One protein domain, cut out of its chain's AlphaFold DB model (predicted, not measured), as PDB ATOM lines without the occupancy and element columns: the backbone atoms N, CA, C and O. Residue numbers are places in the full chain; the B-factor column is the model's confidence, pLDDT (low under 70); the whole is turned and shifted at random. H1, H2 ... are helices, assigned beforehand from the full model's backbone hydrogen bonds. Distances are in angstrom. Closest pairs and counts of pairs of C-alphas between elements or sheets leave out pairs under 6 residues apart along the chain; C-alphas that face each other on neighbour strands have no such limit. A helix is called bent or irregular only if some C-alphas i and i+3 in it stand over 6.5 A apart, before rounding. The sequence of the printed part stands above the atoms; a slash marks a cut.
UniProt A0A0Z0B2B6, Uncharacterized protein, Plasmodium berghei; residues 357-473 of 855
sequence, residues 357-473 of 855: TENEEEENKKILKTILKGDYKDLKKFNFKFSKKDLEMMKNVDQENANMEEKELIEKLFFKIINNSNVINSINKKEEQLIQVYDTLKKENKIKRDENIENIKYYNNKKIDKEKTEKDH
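This is residues 357 to 473 of the 855 residues of an uncharacterized protein of Plasmodium berghei (UniProt A0A0Z0B2B6). Two long helices make one end of an extended model, with H6 starting beside the later half of H5, near Ile 435, and slanting away from it, and a loose group of H1, H2 and H4 lies at the other end, with H3 off to one side of it. A thin bridge, residues 417 to 430, joins the two ends, and residues 461 to 473 of H6 stick out as a free arm. The printed part has 117 residues with six named helices, H1 to H6 in order along the chain, and no named strand; its class is all helix. The whole is extended, with a radius of gyration of the C-alphas of 20.7 A and spans of 55 by 38 by 31 A.

Find C-alpha 421 at (42.285, 24.403, 17.515); from there H5, residues 421 to 443, runs 32.6 A to C-alpha 443. H6, residues 451 to 473, runs 32.1 A and ends at C-alpha 473, at (48.326, 48.535, 21.106). Before H5 comes H4, residues 404 to 418, 20.7 A long. Go back to C-alpha 358 at (10.566, 18.474, 2.819), where H1, residues 358 to 371, starts its 20.0 A. H2, residues 377 to 381, measures 9.0 A and is irregular, with C-alphas 377 and 380 7.3 A apart. H3, residues 388 to 395, measures 11.1 A.

Start at Ile 435 and Ile 453, the closest C-alphas of H5 and H6, 7.2 A apart: these helices are close but not clearly touching. They run opposite ways at a steep tilt of 58 degrees. At the other end of H5, H4 is close but not clearly touching, with the C-alphas of Ile 418 and Ile 424 closest at 7.6 A. H4 and H5 run the same way at a steep tilt of 58 degrees. Residues 406 to 410 of H4 touch residues 365 to 369 of H1, where the C-alphas of Leu 368 and Leu 409 are closest at 6.9 A. H1 and H4 run the same way at a shallow tilt of 34 degrees, only just short of steep. H1 also touches H2, with the C-alphas of Ile 367 and Asp 378 closest at 6.5 A. H3 touches no helix. In H1, H3, H4 and H6 every O i to N i+4 pair is within hydrogen-bond range; in H5 18 of 19 are, and in H2 0 of 1, beside 1 of 2 O i to N i+3 pairs.

The two C-alphas farthest apart, of Asn 401 and Glu 444, are 58.3 A apart. The printed part has no cut and no long link. Mean pLDDT of the printed part is 70.9; look for low confidence under 70 at residues 388 to 407, 414 to 424 and 467 to 473, among others.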
ATOM      1  N   THR A 357      12.996  18.389  -1.494       72.00
ATOM      2  CA  THR A 357      11.720  18.061  -0.844       72.00
ATOM      3  C   THR A 357      11.799  18.190   0.682       72.00
ATOM      4  O   THR A 357      12.875  18.108   1.271       72.00
ATOM      5  N   GLU A 358      10.651  18.342   1.350       65.31
ATOM      6  CA  GLU A 358      10.566  18.474   2.819       65.31
ATOM      7  C   GLU A 358      11.168  17.261   3.560       65.31
ATOM      8  O   GLU A 358      11.788  17.406   4.613       65.31
ATOM      9  N   ASN A 359      11.073  16.065   2.969       66.88
ATOM     10  CA  ASN A 359      11.700  14.851   3.498       66.88
ATOM     11  C   ASN A 359      13.238  14.936   3.482       66.88
ATOM     12  O   ASN A 359      13.889  14.492   4.427       66.88
ATOM     13  N   GLU A 360      13.827  15.527   2.437       68.56
ATOM     14  CA  GLU A 360      15.277  15.747   2.338       68.56
ATOM     15  C   GLU A 360      15.746  16.867   3.281       68.56
ATOM     16  O   GLU A 360      16.831  16.764   3.853       68.56
ATOM     17  N   GLU A 361      14.922  17.897   3.514       68.31
ATOM     18  CA  GLU A 361      15.157  18.912   4.555       68.31
ATOM     19  C   GLU A 361      15.201  18.255   5.952       68.31
ATOM     20  O   GLU A 361      16.111  18.512   6.746       68.31
ATOM     21  N   GLU A 362      14.280  17.330   6.243       70.50
ATOM     22  CA  GLU A 362      14.313  16.533   7.472       70.50
ATOM     23  C   GLU A 362      15.543  15.612   7.576       70.50
ATOM     24  O   GLU A 362      16.107  15.479   8.668       70.50
ATOM     25  N   GLU A 363      15.973  14.958   6.491       74.38
ATOM     26  CA  GLU A 363      17.192  14.137   6.502       74.38
ATOM     27  C   GLU A 363      18.451  14.985   6.711       74.38
ATOM     28  O   GLU A 363      19.263  14.651   7.579       74.38
ATOM     29  N   ASN A 364      18.571  16.134   6.039       76.12
ATOM     30  CA  ASN A 364      19.626  17.119   6.287       76.12
ATOM     31  C   ASN A 364      19.660  17.543   7.768       76.12
ATOM     32  O   ASN A 364      20.717  17.497   8.403       76.12
ATOM     33  N   LYS A 365      18.505  17.852   8.371       74.44
ATOM     34  CA  LYS A 365      18.391  18.206   9.799       74.44
ATOM     35  C   LYS A 365      18.776  17.059  10.736       74.44
ATOM     36  O   LYS A 365      19.408  17.295  11.772       74.44
ATOM     37  N   LYS A 366      18.456  15.809  10.384       76.69
ATOM     38  CA  LYS A 366      18.896  14.608  11.124       76.69
ATOM     39  C   LYS A 366      20.418  14.421  11.018       76.69
ATOM     40  O   LYS A 366      21.053  14.146  12.036       76.69
ATOM     41  N   ILE A 367      21.006  14.661   9.844       77.50
ATOM     42  CA  ILE A 367      22.458  14.613   9.596       77.50
ATOM     43  C   ILE A 367      23.198  15.710  10.385       77.50
ATOM     44  O   ILE A 367      24.186  15.421  11.059       77.50
ATOM     45  N   LEU A 368      22.698  16.952  10.427       73.00
ATOM     46  CA  LEU A 368      23.273  18.008  11.279       73.00
ATOM     47  C   LEU A 368      23.246  17.613  12.771       73.00
ATOM     48  O   LEU A 368      24.237  17.793  13.489       73.00
ATOM     49  N   LYS A 369      22.148  16.992  13.231       75.19
ATOM     50  CA  LYS A 369      21.992  16.492  14.611       75.19
ATOM     51  C   LYS A 369      22.900  15.281  14.938       75.19
ATOM     52  O   LYS A 369      23.209  15.089  16.118       75.19
ATOM     53  N   THR A 370      23.388  14.496  13.965       76.44
ATOM     54  CA  THR A 370      24.404  13.435  14.192       76.44
ATOM     55  C   THR A 370      25.843  13.954  14.112       76.44
ATOM     56  O   THR A 370      26.655  13.618  14.979       76.44
ATOM     57  N   ILE A 371      26.148  14.867  13.185       72.12
ATOM     58  CA  ILE A 371      27.462  15.535  13.091       72.12
ATOM     59  C   ILE A 371      27.769  16.316  14.385       72.12
ATOM     60  O   ILE A 371      28.897  16.284  14.893       72.12
ATOM     61  N   LEU A 372      26.758  16.942  15.002       67.31
ATOM     62  CA  LEU A 372      26.895  17.582  16.320       67.31
ATOM     63  C   LEU A 372      27.339  16.616  17.425       67.31
ATOM     64  O   LEU A 372      28.127  17.009  18.288       67.31
ATOM     65  N   LYS A 373      26.910  15.351  17.372       71.94
ATOM     66  CA  LYS A 373      27.345  14.293  18.302       71.94
ATOM     67  C   LYS A 373      28.740  13.753  17.965       71.94
ATOM     68  O   LYS A 373      29.437  13.298  18.864       71.94
ATOM     69  N   GLY A 374      29.193  13.912  16.718       61.03
ATOM     70  CA  GLY A 374      30.528  13.526  16.244       61.03
ATOM     71  C   GLY A 374      30.550  12.338  15.276       61.03
ATOM     72  O   GLY A 374      31.634  11.874  14.930       61.03
ATOM     73  N   ASP A 375      29.390  11.853  14.825       70.38
ATOM     74  CA  ASP A 375      29.297  10.819  13.792       70.38
ATOM     75  C   ASP A 375      29.188  11.463  12.401       70.38
ATOM     76  O   ASP A 375      28.185  12.084  12.061       70.38
ATOM     77  N   TYR A 376      30.221  11.281  11.578       72.06
ATOM     78  CA  TYR A 376      30.329  11.870  10.231       72.06
ATOM     79  C   TYR A 376      29.928  10.905   9.096       72.06
ATOM     80  O   TYR A 376      30.131  11.208   7.921       72.06
ATOM     81  N   LYS A 377      29.394   9.720   9.428       73.69
ATOM     82  CA  LYS A 377      29.170   8.608   8.480       73.69
ATOM     83  C   LYS A 377      28.188   8.967   7.359       73.69
ATOM     84  O   LYS A 377      28.449   8.663   6.197       73.69
ATOM     85  N   ASP A 378      27.106   9.657   7.704       70.81
ATOM     86  CA  ASP A 378      26.023  10.017   6.783       70.81
ATOM     87  C   ASP A 378      26.214  11.377   6.091       70.81
ATOM     88  O   ASP A 378      25.377  11.767   5.284       70.81
ATOM     89  N   LEU A 379      27.342  12.068   6.309       70.62
ATOM     90  CA  LEU A 379      27.656  13.353   5.657       70.62
ATOM     91  C   LEU A 379      27.575  13.279   4.118       70.62
ATOM     92  O   LEU A 379      27.232  14.258   3.467       70.62
ATOM     93  N   LYS A 380      27.835  12.102   3.531       68.88
ATOM     94  CA  LYS A 380      27.718  11.849   2.080       68.88
ATOM     95  C   LYS A 380      26.281  11.876   1.536       68.88
ATOM     96  O   LYS A 380      26.121  11.845   0.321       68.88
ATOM     97  N   LYS A 381      25.265  11.883   2.405       74.94
ATOM     98  CA  LYS A 381      23.840  11.978   2.044       74.94
ATOM     99  C   LYS A 381      23.298  13.407   2.143       74.94
ATOM    100  O   LYS A 381      22.167  13.640   1.743       74.94
ATOM    101  N   PHE A 382      24.077  14.350   2.681       73.62
ATOM    102  CA  PHE A 382      23.640  15.733   2.854       73.62
ATOM    103  C   PHE A 382      23.456  16.413   1.488       73.62
ATOM    104  O   PHE A 382      24.399  16.479   0.694       73.62
ATOM    105  N   ASN A 383      22.250  16.906   1.209       73.12
ATOM    106  CA  ASN A 383      21.898  17.519  -0.070       73.12
ATOM    107  C   ASN A 383      22.078  19.046   0.006       73.12
ATOM    108  O   ASN A 383      21.525  19.693   0.889       73.12
ATOM    109  N   PHE A 384      22.858  19.621  -0.915       65.12
ATOM    110  CA  PHE A 384      23.272  21.035  -0.904       65.12
ATOM    111  C   PHE A 384      22.371  21.974  -1.735       65.12
ATOM    112  O   PHE A 384      22.738  23.127  -1.962       65.12
ATOM    113  N   LYS A 385      21.219  21.503  -2.230       74.62
ATOM    114  CA  LYS A 385      20.226  22.368  -2.894       74.62
ATOM    115  C   LYS A 385      19.424  23.180  -1.870       74.62
ATOM    116  O   LYS A 385      19.310  22.786  -0.715       74.62
ATOM    117  N   PHE A 386      18.820  24.277  -2.322       60.22
ATOM    118  CA  PHE A 386      17.870  25.057  -1.526       60.22
ATOM    119  C   PHE A 386      16.511  24.352  -1.426       60.22
ATOM    120  O   PHE A 386      16.066  23.701  -2.378       60.22
ATOM    121  N   SER A 387      15.817  24.520  -0.302       70.12
ATOM    122  CA  SER A 387      14.386  24.221  -0.211       70.12
ATOM    123  C   SER A 387      13.559  25.342  -0.854       70.12
ATOM    124  O   SER A 387      14.031  26.466  -1.048       70.12
ATOM    125  N   LYS A 388      12.284  25.067  -1.156       68.25
ATOM    126  CA  LYS A 388      11.336  26.128  -1.554       68.25
ATOM    127  C   LYS A 388      11.161  27.175  -0.445       68.25
ATOM    128  O   LYS A 388      11.013  28.360  -0.727       68.25
ATOM    129  N   LYS A 389      11.252  26.734   0.810       65.38
ATOM    130  CA  LYS A 389      11.118  27.550   2.017       65.38
ATOM    131  C   LYS A 389      12.282  28.534   2.192       65.38
ATOM    132  O   LYS A 389      12.055  29.667   2.605       65.38
ATOM    133  N   ASP A 390      13.503  28.157   1.810       66.00
ATOM    134  CA  ASP A 390      14.656  29.073   1.791       66.00
ATOM    135  C   ASP A 390      14.455  30.211   0.784       66.00
ATOM    136  O   ASP A 390      14.751  31.367   1.085       66.00
ATOM    137  N   LEU A 391      13.892  29.904  -0.390       67.81
ATOM    138  CA  LEU A 391      13.569  30.907  -1.407       67.81
ATOM    139  C   LEU A 391      12.483  31.887  -0.926       67.81
ATOM    140  O   LEU A 391      12.557  33.078  -1.220       67.81
ATOM    141  N   GLU A 392      11.490  31.412  -0.173       62.91
ATOM    142  CA  GLU A 392      10.463  32.271   0.434       62.91
ATOM    143  C   GLU A 392      11.024  33.129   1.578       62.91
ATOM    144  O   GLU A 392      10.729  34.324   1.641       62.91
ATOM    145  N   MET A 393      11.915  32.585   2.417       60.25
ATOM    146  CA  MET A 393      12.640  33.369   3.429       60.25
ATOM    147  C   MET A 393      13.544  34.443   2.797       60.25
ATOM    148  O   MET A 393      13.647  35.542   3.334       60.25
ATOM    149  N   MET A 394      14.145  34.184   1.626       61.44
ATOM    150  CA  MET A 394      14.893  35.204   0.872       61.44
ATOM    151  C   MET A 394      14.008  36.323   0.297       61.44
ATOM    152  O   MET A 394      14.514  37.417   0.055       61.44
ATOM    153  N   LYS A 395      12.705  36.082   0.090       64.06
ATOM    154  CA  LYS A 395      11.741  37.122  -0.318       64.06
ATOM    155  C   LYS A 395      11.223  37.936   0.877       64.06
ATOM    156  O   LYS A 395      11.028  39.139   0.744       64.06
ATOM    157  N   ASN A 396      11.042  37.299   2.037       56.94
ATOM    158  CA  ASN A 396      10.434  37.890   3.234       56.94
ATOM    159  C   ASN A 396      11.454  38.080   4.374       56.94
ATOM    160  O   ASN A 396      11.373  37.419   5.411       56.94
ATOM    161  N   VAL A 397      12.396  39.013   4.195       55.72
ATOM    162  CA  VAL A 397      13.520  39.263   5.128       55.72
ATOM    163  C   VAL A 397      13.074  39.559   6.573       55.72
ATOM    164  O   VAL A 397      13.787  39.214   7.513       55.72
ATOM    165  N   ASP A 398      11.879  40.124   6.770       53.28
ATOM    166  CA  ASP A 398      11.347  40.514   8.088       53.28
ATOM    167  C   ASP A 398      10.686  39.360   8.892       53.28
ATOM    168  O   ASP A 398      10.113  39.597   9.957       53.28
ATOM    169  N   GLN A 399      10.721  38.105   8.416       52.03
ATOM    170  CA  GLN A 399      10.076  36.956   9.082       52.03
ATOM    171  C   GLN A 399      11.070  36.027   9.812       52.03
ATOM    172  O   GLN A 399      11.366  34.921   9.365       52.03
ATOM    173  N   GLU A 400      11.522  36.428  11.007       53.34
ATOM    174  CA  GLU A 400      12.536  35.700  11.810       53.34
ATOM    175  C   GLU A 400      12.167  34.251  12.224       53.34
ATOM    176  O   GLU A 400      13.035  33.468  12.614       53.34
ATOM    177  N   ASN A 401      10.888  33.864  12.167       52.03
ATOM    178  CA  ASN A 401      10.362  32.698  12.895       52.03
ATOM    179  C   ASN A 401      10.485  31.331  12.184       52.03
ATOM    180  O   ASN A 401      10.073  30.319  12.751       52.03
ATOM    181  N   ALA A 402      11.010  31.257  10.956       51.38
ATOM    182  CA  ALA A 402      10.779  30.095  10.083       51.38
ATOM    183  C   ALA A 402      11.816  28.944  10.144       51.38
ATOM    184  O   ALA A 402      11.499  27.841   9.682       51.38
ATOM    185  N   ASN A 403      13.026  29.137  10.701       57.94
ATOM    186  CA  ASN A 403      14.031  28.052  10.785       57.94
ATOM    187  C   ASN A 403      15.067  28.169  11.939       57.94
ATOM    188  O   ASN A 403      16.225  27.768  11.800       57.94
ATOM    189  N   MET A 404      14.656  28.709  13.097       61.12
ATOM    190  CA  MET A 404      15.521  28.953  14.273       61.12
ATOM    191  C   MET A 404      16.347  27.735  14.735       61.12
ATOM    192  O   MET A 404      17.536  27.891  15.005       61.12
ATOM    193  N   GLU A 405      15.766  26.528  14.793       61.59
ATOM    194  CA  GLU A 405      16.511  25.314  15.185       61.59
ATOM    195  C   GLU A 405      17.693  25.025  14.253       61.59
ATOM    196  O   GLU A 405      18.782  24.710  14.719       61.59
ATOM    197  N   GLU A 406      17.498  25.117  12.937       64.25
ATOM    198  CA  GLU A 406      18.552  24.796  11.973       64.25
ATOM    199  C   GLU A 406      19.689  25.811  12.034       64.25
ATOM    200  O   GLU A 406      20.854  25.421  12.099       64.25
ATOM    201  N   LYS A 407      19.348  27.100  12.138       67.69
ATOM    202  CA  LYS A 407      20.319  28.168  12.382       67.69
ATOM    203  C   LYS A 407      21.120  27.914  13.664       67.69
ATOM    204  O   LYS A 407      22.345  27.970  13.627       67.69
ATOM    205  N   GLU A 408      20.466  27.551  14.767       74.75
ATOM    206  CA  GLU A 408      21.145  27.277  16.040       74.75
ATOM    207  C   GLU A 408      22.045  26.023  15.976       74.75
ATOM    208  O   GLU A 408      23.138  26.004  16.547       74.75
ATOM    209  N   LEU A 409      21.636  24.974  15.251       73.19
ATOM    210  CA  LEU A 409      22.448  23.770  15.022       73.19
ATOM    211  C   LEU A 409      23.676  24.076  14.150       73.19
ATOM    212  O   LEU A 409      24.773  23.597  14.449       73.19
ATOM    213  N   ILE A 410      23.506  24.894  13.109       69.69
ATOM    214  CA  ILE A 410      24.576  25.360  12.220       69.69
ATOM    215  C   ILE A 410      25.556  26.265  12.980       69.69
ATOM    216  O   ILE A 410      26.762  26.040  12.915       69.69
ATOM    217  N   GLU A 411      25.072  27.223  13.773       71.88
ATOM    218  CA  GLU A 411      25.913  28.065  14.633       71.88
ATOM    219  C   GLU A 411      26.689  27.220  15.654       71.88
ATOM    220  O   GLU A 411      27.907  27.366  15.776       71.88
ATOM    221  N   LYS A 412      26.040  26.255  16.324       74.75
ATOM    222  CA  LYS A 412      26.711  25.305  17.234       74.75
ATOM    223  C   LYS A 412      27.766  24.452  16.519       74.75
ATOM    224  O   LYS A 412      28.806  24.162  17.116       74.75
ATOM    225  N   LEU A 413      27.555  24.078  15.254       70.31
ATOM    226  CA  LEU A 413      28.565  23.399  14.431       70.31
ATOM    227  C   LEU A 413      29.740  24.318  14.096       70.31
ATOM    228  O   LEU A 413      30.885  23.917  14.314       70.31
ATOM    229  N   PHE A 414      29.489  25.550  13.647       69.00
ATOM    230  CA  PHE A 414      30.550  26.524  13.390       69.00
ATOM    231  C   PHE A 414      31.359  26.824  14.656       69.00
ATOM    232  O   PHE A 414      32.583  26.746  14.604       69.00
ATOM    233  N   PHE A 415      30.730  27.031  15.817       67.81
ATOM    234  CA  PHE A 415      31.447  27.158  17.093       67.81
ATOM    235  C   PHE A 415      32.275  25.907  17.435       67.81
ATOM    236  O   PHE A 415      33.417  26.033  17.877       67.81
ATOM    237  N   LYS A 416      31.757  24.692  17.200       68.50
ATOM    238  CA  LYS A 416      32.489  23.429  17.436       68.50
ATOM    239  C   LYS A 416      33.668  23.224  16.470       68.50
ATOM    240  O   LYS A 416      34.612  22.513  16.820       68.50
ATOM    241  N   ILE A 417      33.632  23.831  15.283       64.75
ATOM    242  CA  ILE A 417      34.717  23.826  14.288       64.75
ATOM    243  C   ILE A 417      35.751  24.917  14.609       64.75
ATOM    244  O   ILE A 417      36.939  24.619  14.694       64.75
ATOM    245  N   ILE A 418      35.310  26.152  14.865       63.47
ATOM    246  CA  ILE A 418      36.161  27.312  15.180       63.47
ATOM    247  C   ILE A 418      36.951  27.087  16.478       63.47
ATOM    248  O   ILE A 418      38.139  27.390  16.540       63.47
ATOM    249  N   ASN A 419      36.334  26.482  17.496       61.91
ATOM    250  CA  ASN A 419      37.018  26.150  18.750       61.91
ATOM    251  C   ASN A 419      37.900  24.884  18.654       61.91
ATOM    252  O   ASN A 419      38.594  24.542  19.613       61.91
ATOM    253  N   ASN A 420      37.909  24.175  17.517       66.44
ATOM    254  CA  ASN A 420      38.719  22.972  17.306       66.44
ATOM    255  C   ASN A 420      40.138  23.337  16.841       66.44
ATOM    256  O   ASN A 420      40.533  23.109  15.695       66.44
ATOM    257  N   SER A 421      40.922  23.904  17.762       63.03
ATOM    258  CA  SER A 421      42.285  24.403  17.515       63.03
ATOM    259  C   SER A 421      43.182  23.412  16.761       63.03
ATOM    260  O   SER A 421      43.920  23.817  15.870       63.03
ATOM    261  N   ASN A 422      43.071  22.110  17.040       69.69
ATOM    262  CA  ASN A 422      43.822  21.058  16.347       69.69
ATOM    263  C   ASN A 422      43.561  21.017  14.832       69.69
ATOM    264  O   ASN A 422      44.496  20.803  14.060       69.69
ATOM    265  N   VAL A 423      42.316  21.235  14.393       67.62
ATOM    266  CA  VAL A 423      41.957  21.227  12.966       67.62
ATOM    267  C   VAL A 423      42.526  22.468  12.284       67.62
ATOM    268  O   VAL A 423      43.233  22.333  11.287       67.62
ATOM    269  N   ILE A 424      42.313  23.649  12.870       68.88
ATOM    270  CA  ILE A 424      42.830  24.929  12.361       68.88
ATOM    271  C   ILE A 424      44.362  24.896  12.277       68.88
ATOM    272  O   ILE A 424      44.927  25.150  11.218       68.88
ATOM    273  N   ASN A 425      45.043  24.464  13.340       71.94
ATOM    274  CA  ASN A 425      46.500  24.321  13.353       71.94
ATOM    275  C   ASN A 425      47.002  23.329  12.284       71.94
ATOM    276  O   ASN A 425      48.074  23.532  11.716       71.94
ATOM    277  N   SER A 426      46.237  22.273  11.974       74.31
ATOM    278  CA  SER A 426      46.586  21.321  10.907       74.31
ATOM    279  C   SER A 426      46.396  21.880   9.491       74.31
ATOM    280  O   SER A 426      47.090  21.440   8.574       74.31
ATOM    281  N   ILE A 427      45.485  22.844   9.312       76.06
ATOM    282  CA  ILE A 427      45.268  23.559   8.048       76.06
ATOM    283  C   ILE A 427      46.380  24.593   7.868       76.06
ATOM    284  O   ILE A 427      47.133  24.489   6.902       76.06
ATOM    285  N   ASN A 428      46.578  25.478   8.851       77.75
ATOM    286  CA  ASN A 428      47.624  26.505   8.835       77.75
ATOM    287  C   ASN A 428      49.010  25.895   8.553       77.75
ATOM    288  O   ASN A 428      49.747  26.385   7.706       77.75
ATOM    289  N   LYS A 429      49.347  24.763   9.188       80.44
ATOM    290  CA  LYS A 429      50.630  24.075   8.966       80.44
ATOM    291  C   LYS A 429      50.798  23.526   7.540       80.44
ATOM    292  O   LYS A 429      51.918  23.481   7.036       80.44
ATOM    293  N   LYS A 430      49.715  23.100   6.880       82.81
ATOM    294  CA  LYS A 430      49.750  22.689   5.463       82.81
ATOM    295  C   LYS A 430      49.860  23.894   4.532       82.81
ATOM    296  O   LYS A 430      50.527  23.807   3.509       82.81
ATOM    297  N   GLU A 431      49.232  25.005   4.897       80.56
ATOM    298  CA  GLU A 431      49.292  26.274   4.173       80.56
ATOM    299  C   GLU A 431      50.704  26.880   4.217       80.56
ATOM    300  O   GLU A 431      51.265  27.206   3.173       80.56
ATOM    301  N   GLU A 432      51.343  26.905   5.392       82.75
ATOM    302  CA  GLU A 432      52.761  27.260   5.561       82.75
ATOM    303  C   GLU A 432      53.676  26.388   4.688       82.75
ATOM    304  O   GLU A 432      54.547  26.909   3.990       82.75
ATOM    305  N   GLN A 433      53.464  25.067   4.686       84.38
ATOM    306  CA  GLN A 433      54.228  24.132   3.851       84.38
ATOM    307  C   GLN A 433      54.015  24.382   2.350       84.38
ATOM    308  O   GLN A 433      54.978  24.342   1.586       84.38
ATOM    309  N   LEU A 434      52.787  24.689   1.922       85.12
ATOM    310  CA  LEU A 434      52.472  25.027   0.532       85.12
ATOM    311  C   LEU A 434      53.147  26.338   0.106       85.12
ATOM    312  O   LEU A 434      53.752  26.385  -0.964       85.12
ATOM    313  N   ILE A 435      53.114  27.374   0.950       86.00
ATOM    314  CA  ILE A 435      53.779  28.660   0.686       86.00
ATOM    315  C   ILE A 435      55.304  28.478   0.616       86.00
ATOM    316  O   ILE A 435      55.936  29.019  -0.288       86.00
ATOM    317  N   GLN A 436      55.895  27.674   1.509       83.38
ATOM    318  CA  GLN A 436      57.329  27.358   1.485       83.38
ATOM    319  C   GLN A 436      57.739  26.630   0.195       83.38
ATOM    320  O   GLN A 436      58.719  27.024  -0.434       83.38
ATOM    321  N   VAL A 437      56.981  25.609  -0.224       84.81
ATOM    322  CA  VAL A 437      57.239  24.857  -1.467       84.81
ATOM    323  C   VAL A 437      57.019  25.725  -2.713       84.81
ATOM    324  O   VAL A 437      57.779  25.624  -3.675       84.81
ATOM    325  N   TYR A 438      56.030  26.619  -2.701       84.69
ATOM    326  CA  TYR A 438      55.834  27.591  -3.776       84.69
ATOM    327  C   TYR A 438      57.003  28.583  -3.863       84.69
ATOM    328  O   TYR A 438      57.552  28.776  -4.945       84.69
ATOM    329  N   ASP A 439      57.447  29.168  -2.745       83.38
ATOM    330  CA  ASP A 439      58.569  30.116  -2.738       83.38
ATOM    331  C   ASP A 439      59.907  29.470  -3.141       83.38
ATOM    332  O   ASP A 439      60.719  30.140  -3.785       83.38
ATOM    333  N   THR A 440      60.167  28.197  -2.811       84.25
ATOM    334  CA  THR A 440      61.374  27.499  -3.295       84.25
ATOM    335  C   THR A 440      61.288  27.203  -4.789       84.25
ATOM    336  O   THR A 440      62.179  27.607  -5.533       84.25
ATOM    337  N   LEU A 441      60.196  26.601  -5.268       80.56
ATOM    338  CA  LEU A 441      60.034  26.267  -6.690       80.56
ATOM    339  C   LEU A 441      59.946  27.515  -7.588       80.56
ATOM    340  O   LEU A 441      60.376  27.472  -8.742       80.56
ATOM    341  N   LYS A 442      59.463  28.644  -7.055       83.06
ATOM    342  CA  LYS A 442      59.505  29.964  -7.699       83.06
ATOM    343  C   LYS A 442      60.929  30.532  -7.762       83.06
ATOM    344  O   LYS A 442      61.321  31.021  -8.814       83.06
ATOM    345  N   LYS A 443      61.724  30.442  -6.684       80.75
ATOM    346  CA  LYS A 443      63.156  30.828  -6.692       80.75
ATOM    347  C   LYS A 443      63.988  29.972  -7.650       80.75
ATOM    348  O   LYS A 443      64.926  30.471  -8.259       80.75
ATOM    349  N   GLU A 444      63.623  28.704  -7.808       83.88
ATOM    350  CA  GLU A 444      64.232  27.770  -8.761       83.88
ATOM    351  C   GLU A 444      63.694  27.927 -10.202       83.88
ATOM    352  O   GLU A 444      64.053  27.137 -11.072       83.88
ATOM    353  N   ASN A 445      62.836  28.924 -10.472       77.69
ATOM    354  CA  ASN A 445      62.175  29.184 -11.763       77.69
ATOM    355  C   ASN A 445      61.354  28.003 -12.337       77.69
ATOM    356  O   ASN A 445      61.020  27.992 -13.522       77.69
ATOM    357  N   LYS A 446      60.986  27.017 -11.508       76.75
ATOM    358  CA  LYS A 446      60.245  25.807 -11.918       76.75
ATOM    359  C   LYS A 446      58.739  26.034 -12.063       76.75
ATOM    360  O   LYS A 446      58.073  25.252 -12.736       76.75
ATOM    361  N   ILE A 447      58.192  27.073 -11.428       80.31
ATOM    362  CA  ILE A 447      56.756  27.396 -11.426       80.31
ATOM    363  C   ILE A 447      56.563  28.896 -11.713       80.31
ATOM    364  O   ILE A 447      57.297  29.738 -11.194       80.31
ATOM    365  N   LYS A 448      55.574  29.234 -12.553       76.44
ATOM    366  CA  LYS A 448      55.169  30.624 -12.840       76.44
ATOM    367  C   LYS A 448      54.394  31.222 -11.659       76.44
ATOM    368  O   LYS A 448      53.808  30.493 -10.870       76.44
ATOM    369  N   ARG A 449      54.350  32.554 -11.554       74.50
ATOM    370  CA  ARG A 449      53.582  33.239 -10.500       74.50
ATOM    371  C   ARG A 449      52.096  32.852 -10.563       74.50
ATOM    372  O   ARG A 449      51.460  33.082 -11.586       74.50
ATOM    373  N   ASP A 450      51.567  32.338  -9.456       82.62
ATOM    374  CA  ASP A 450      50.132  32.166  -9.208       82.62
ATOM    375  C   ASP A 450      49.641  33.338  -8.347       82.62
ATOM    376  O   ASP A 450      50.225  33.656  -7.306       82.62
ATOM    377  N   GLU A 451      48.582  34.011  -8.790       76.94
ATOM    378  CA  GLU A 451      47.996  35.142  -8.072       76.94
ATOM    379  C   GLU A 451      47.245  34.700  -6.812       76.94
ATOM    380  O   GLU A 451      47.248  35.426  -5.822       76.94
ATOM    381  N   ASN A 452      46.674  33.493  -6.787       78.38
ATOM    382  CA  ASN A 452      45.921  32.988  -5.638       78.38
ATOM    383  C   ASN A 452      46.838  32.753  -4.431       78.38
ATOM    384  O   ASN A 452      46.522  33.172  -3.318       78.38
ATOM    385  N   ILE A 453      48.008  32.150  -4.659       80.75
ATOM    386  CA  ILE A 453      48.993  31.875  -3.602       80.75
ATOM    387  C   ILE A 453      49.630  33.184  -3.101       80.75
ATOM    388  O   ILE A 453      49.830  33.356  -1.898       80.75
ATOM    389  N   GLU A 454      49.884  34.150  -3.989       79.31
ATOM    390  CA  GLU A 454      50.366  35.484  -3.596       79.31
ATOM    391  C   GLU A 454      49.299  36.294  -2.841       79.31
ATOM    392  O   GLU A 454      49.632  37.009  -1.897       79.31
ATOM    393  N   ASN A 455      48.016  36.149  -3.189       81.81
ATOM    394  CA  ASN A 455      46.907  36.759  -2.455       81.81
ATOM    395  C   ASN A 455      46.785  36.166  -1.044       81.81
ATOM    396  O   ASN A 455      46.699  36.925  -0.080       81.81
ATOM    397  N   ILE A 456      46.859  34.837  -0.893       81.38
ATOM    398  CA  ILE A 456      46.908  34.164   0.419       81.38
ATOM    399  C   ILE A 456      48.087  34.701   1.248       81.38
ATOM    400  O   ILE A 456      47.908  35.139   2.384       81.38
ATOM    401  N   LYS A 457      49.283  34.768   0.654       81.62
ATOM    402  CA  LYS A 457      50.490  35.318   1.288       81.62
ATOM    403  C   LYS A 457      50.324  36.787   1.707       81.62
ATOM    404  O   LYS A 457      50.731  37.154   2.808       81.62
ATOM    405  N   TYR A 458      49.679  37.617   0.884       79.69
ATOM    406  CA  TYR A 458      49.339  39.002   1.222       79.69
ATOM    407  C   TYR A 458      48.344  39.094   2.386       79.69
ATOM    408  O   TYR A 458      48.580  39.864   3.319       79.69
ATOM    409  N   TYR A 459      47.266  38.302   2.386       77.31
ATOM    410  CA  TYR A 459      46.291  38.298   3.479       77.31
ATOM    411  C   TYR A 459      46.888  37.778   4.792       77.31
ATOM    412  O   TYR A 459      46.618  38.364   5.840       77.31
ATOM    413  N   ASN A 460      47.755  36.765   4.744       81.25
ATOM    414  CA  ASN A 460      48.459  36.257   5.920       81.25
ATOM    415  C   ASN A 460      49.449  37.278   6.482       81.25
ATOM    416  O   ASN A 460      49.414  37.540   7.683       81.25
ATOM    417  N   ASN A 461      50.249  37.938   5.638       79.75
ATOM    418  CA  ASN A 461      51.100  39.048   6.078       79.75
ATOM    419  C   ASN A 461      50.258  40.176   6.694       79.75
ATOM    420  O   ASN A 461      50.519  40.597   7.814       79.75
ATOM    421  N   LYS A 462      49.168  40.589   6.035       81.00
ATOM    422  CA  LYS A 462      48.255  41.632   6.532       81.00
ATOM    423  C   LYS A 462      47.550  41.247   7.839       81.00
ATOM    424  O   LYS A 462      47.229  42.127   8.634       81.00
ATOM    425  N   LYS A 463      47.314  39.954   8.083       77.75
ATOM    426  CA  LYS A 463      46.815  39.432   9.362       77.75
ATOM    427  C   LYS A 463      47.907  39.452  10.434       77.75
ATOM    428  O   LYS A 463      47.646  39.930  11.528       77.75
ATOM    429  N   ILE A 464      49.120  39.006  10.113       75.19
ATOM    430  CA  ILE A 464      50.285  39.064  11.009       75.19
ATOM    431  C   ILE A 464      50.591  40.514  11.404       75.19
ATOM    432  O   ILE A 464      50.850  40.782  12.572       75.19
ATOM    433  N   ASP A 465      50.519  41.458  10.468       71.25
ATOM    434  CA  ASP A 465      50.774  42.876  10.728       71.25
ATOM    435  C   ASP A 465      49.638  43.527  11.527       71.25
ATOM    436  O   ASP A 465      49.916  44.298  12.442       71.25
ATOM    437  N   LYS A 466      48.374  43.132  11.300       70.62
ATOM    438  CA  LYS A 466      47.274  43.455  12.226       70.62
ATOM    439  C   LYS A 466      47.548  42.921  13.628       70.62
ATOM    440  O   LYS A 466      47.513  43.694  14.576       70.62
ATOM    441  N   GLU A 467      47.897  41.643  13.763       66.31
ATOM    442  CA  GLU A 467      48.224  41.031  15.051       66.31
ATOM    443  C   GLU A 467      49.449  41.670  15.727       66.31
ATOM    444  O   GLU A 467      49.507  41.670  16.954       66.31
ATOM    445  N   LYS A 468      50.414  42.224  14.976       61.34
ATOM    446  CA  LYS A 468      51.490  43.068  15.526       61.34
ATOM    447  C   LYS A 468      50.924  44.384  16.046       61.34
ATOM    448  O   LYS A 468      51.069  44.646  17.229       61.34
ATOM    449  N   THR A 469      50.187  45.146  15.231       54.50
ATOM    450  CA  THR A 469      49.588  46.421  15.679       54.50
ATOM    451  C   THR A 469      48.622  46.245  16.855       54.50
ATOM    452  O   THR A 469      48.571  47.087  17.744       54.50
ATOM    453  N   GLU A 470      47.910  45.117  16.935       49.88
ATOM    454  CA  GLU A 470      47.072  44.759  18.079       49.88
ATOM    455  C   GLU A 470      47.906  44.337  19.300       49.88
ATOM    456  O   GLU A 470      47.508  44.643  20.421       49.88
ATOM    457  N   LYS A 471      49.071  43.692  19.132       48.38
ATOM    458  CA  LYS A 471      50.009  43.401  20.235       48.38
ATOM    459  C   LYS A 471      50.698  44.671  20.743       48.38
ATOM    460  O   LYS A 471      50.766  44.851  21.955       48.38
ATOM    461  N   ASP A 472      51.092  45.581  19.859       45.62
ATOM    462  CA  ASP A 472      51.695  46.873  20.204       45.62
ATOM    463  C   ASP A 472      50.668  47.805  20.871       45.62
ATOM    464  O   ASP A 472      50.952  48.402  21.906       45.62
ATOM    465  N   HIS A 473      49.417  47.847  20.396       44.00
ATOM    466  CA  HIS A 473      48.326  48.535  21.106       44.00
ATOM    467  C   HIS A 473      47.954  47.889  22.456       44.00
ATOM    468  O   HIS A 473      47.409  48.582  23.324       44.00
TER     469      HIS A 473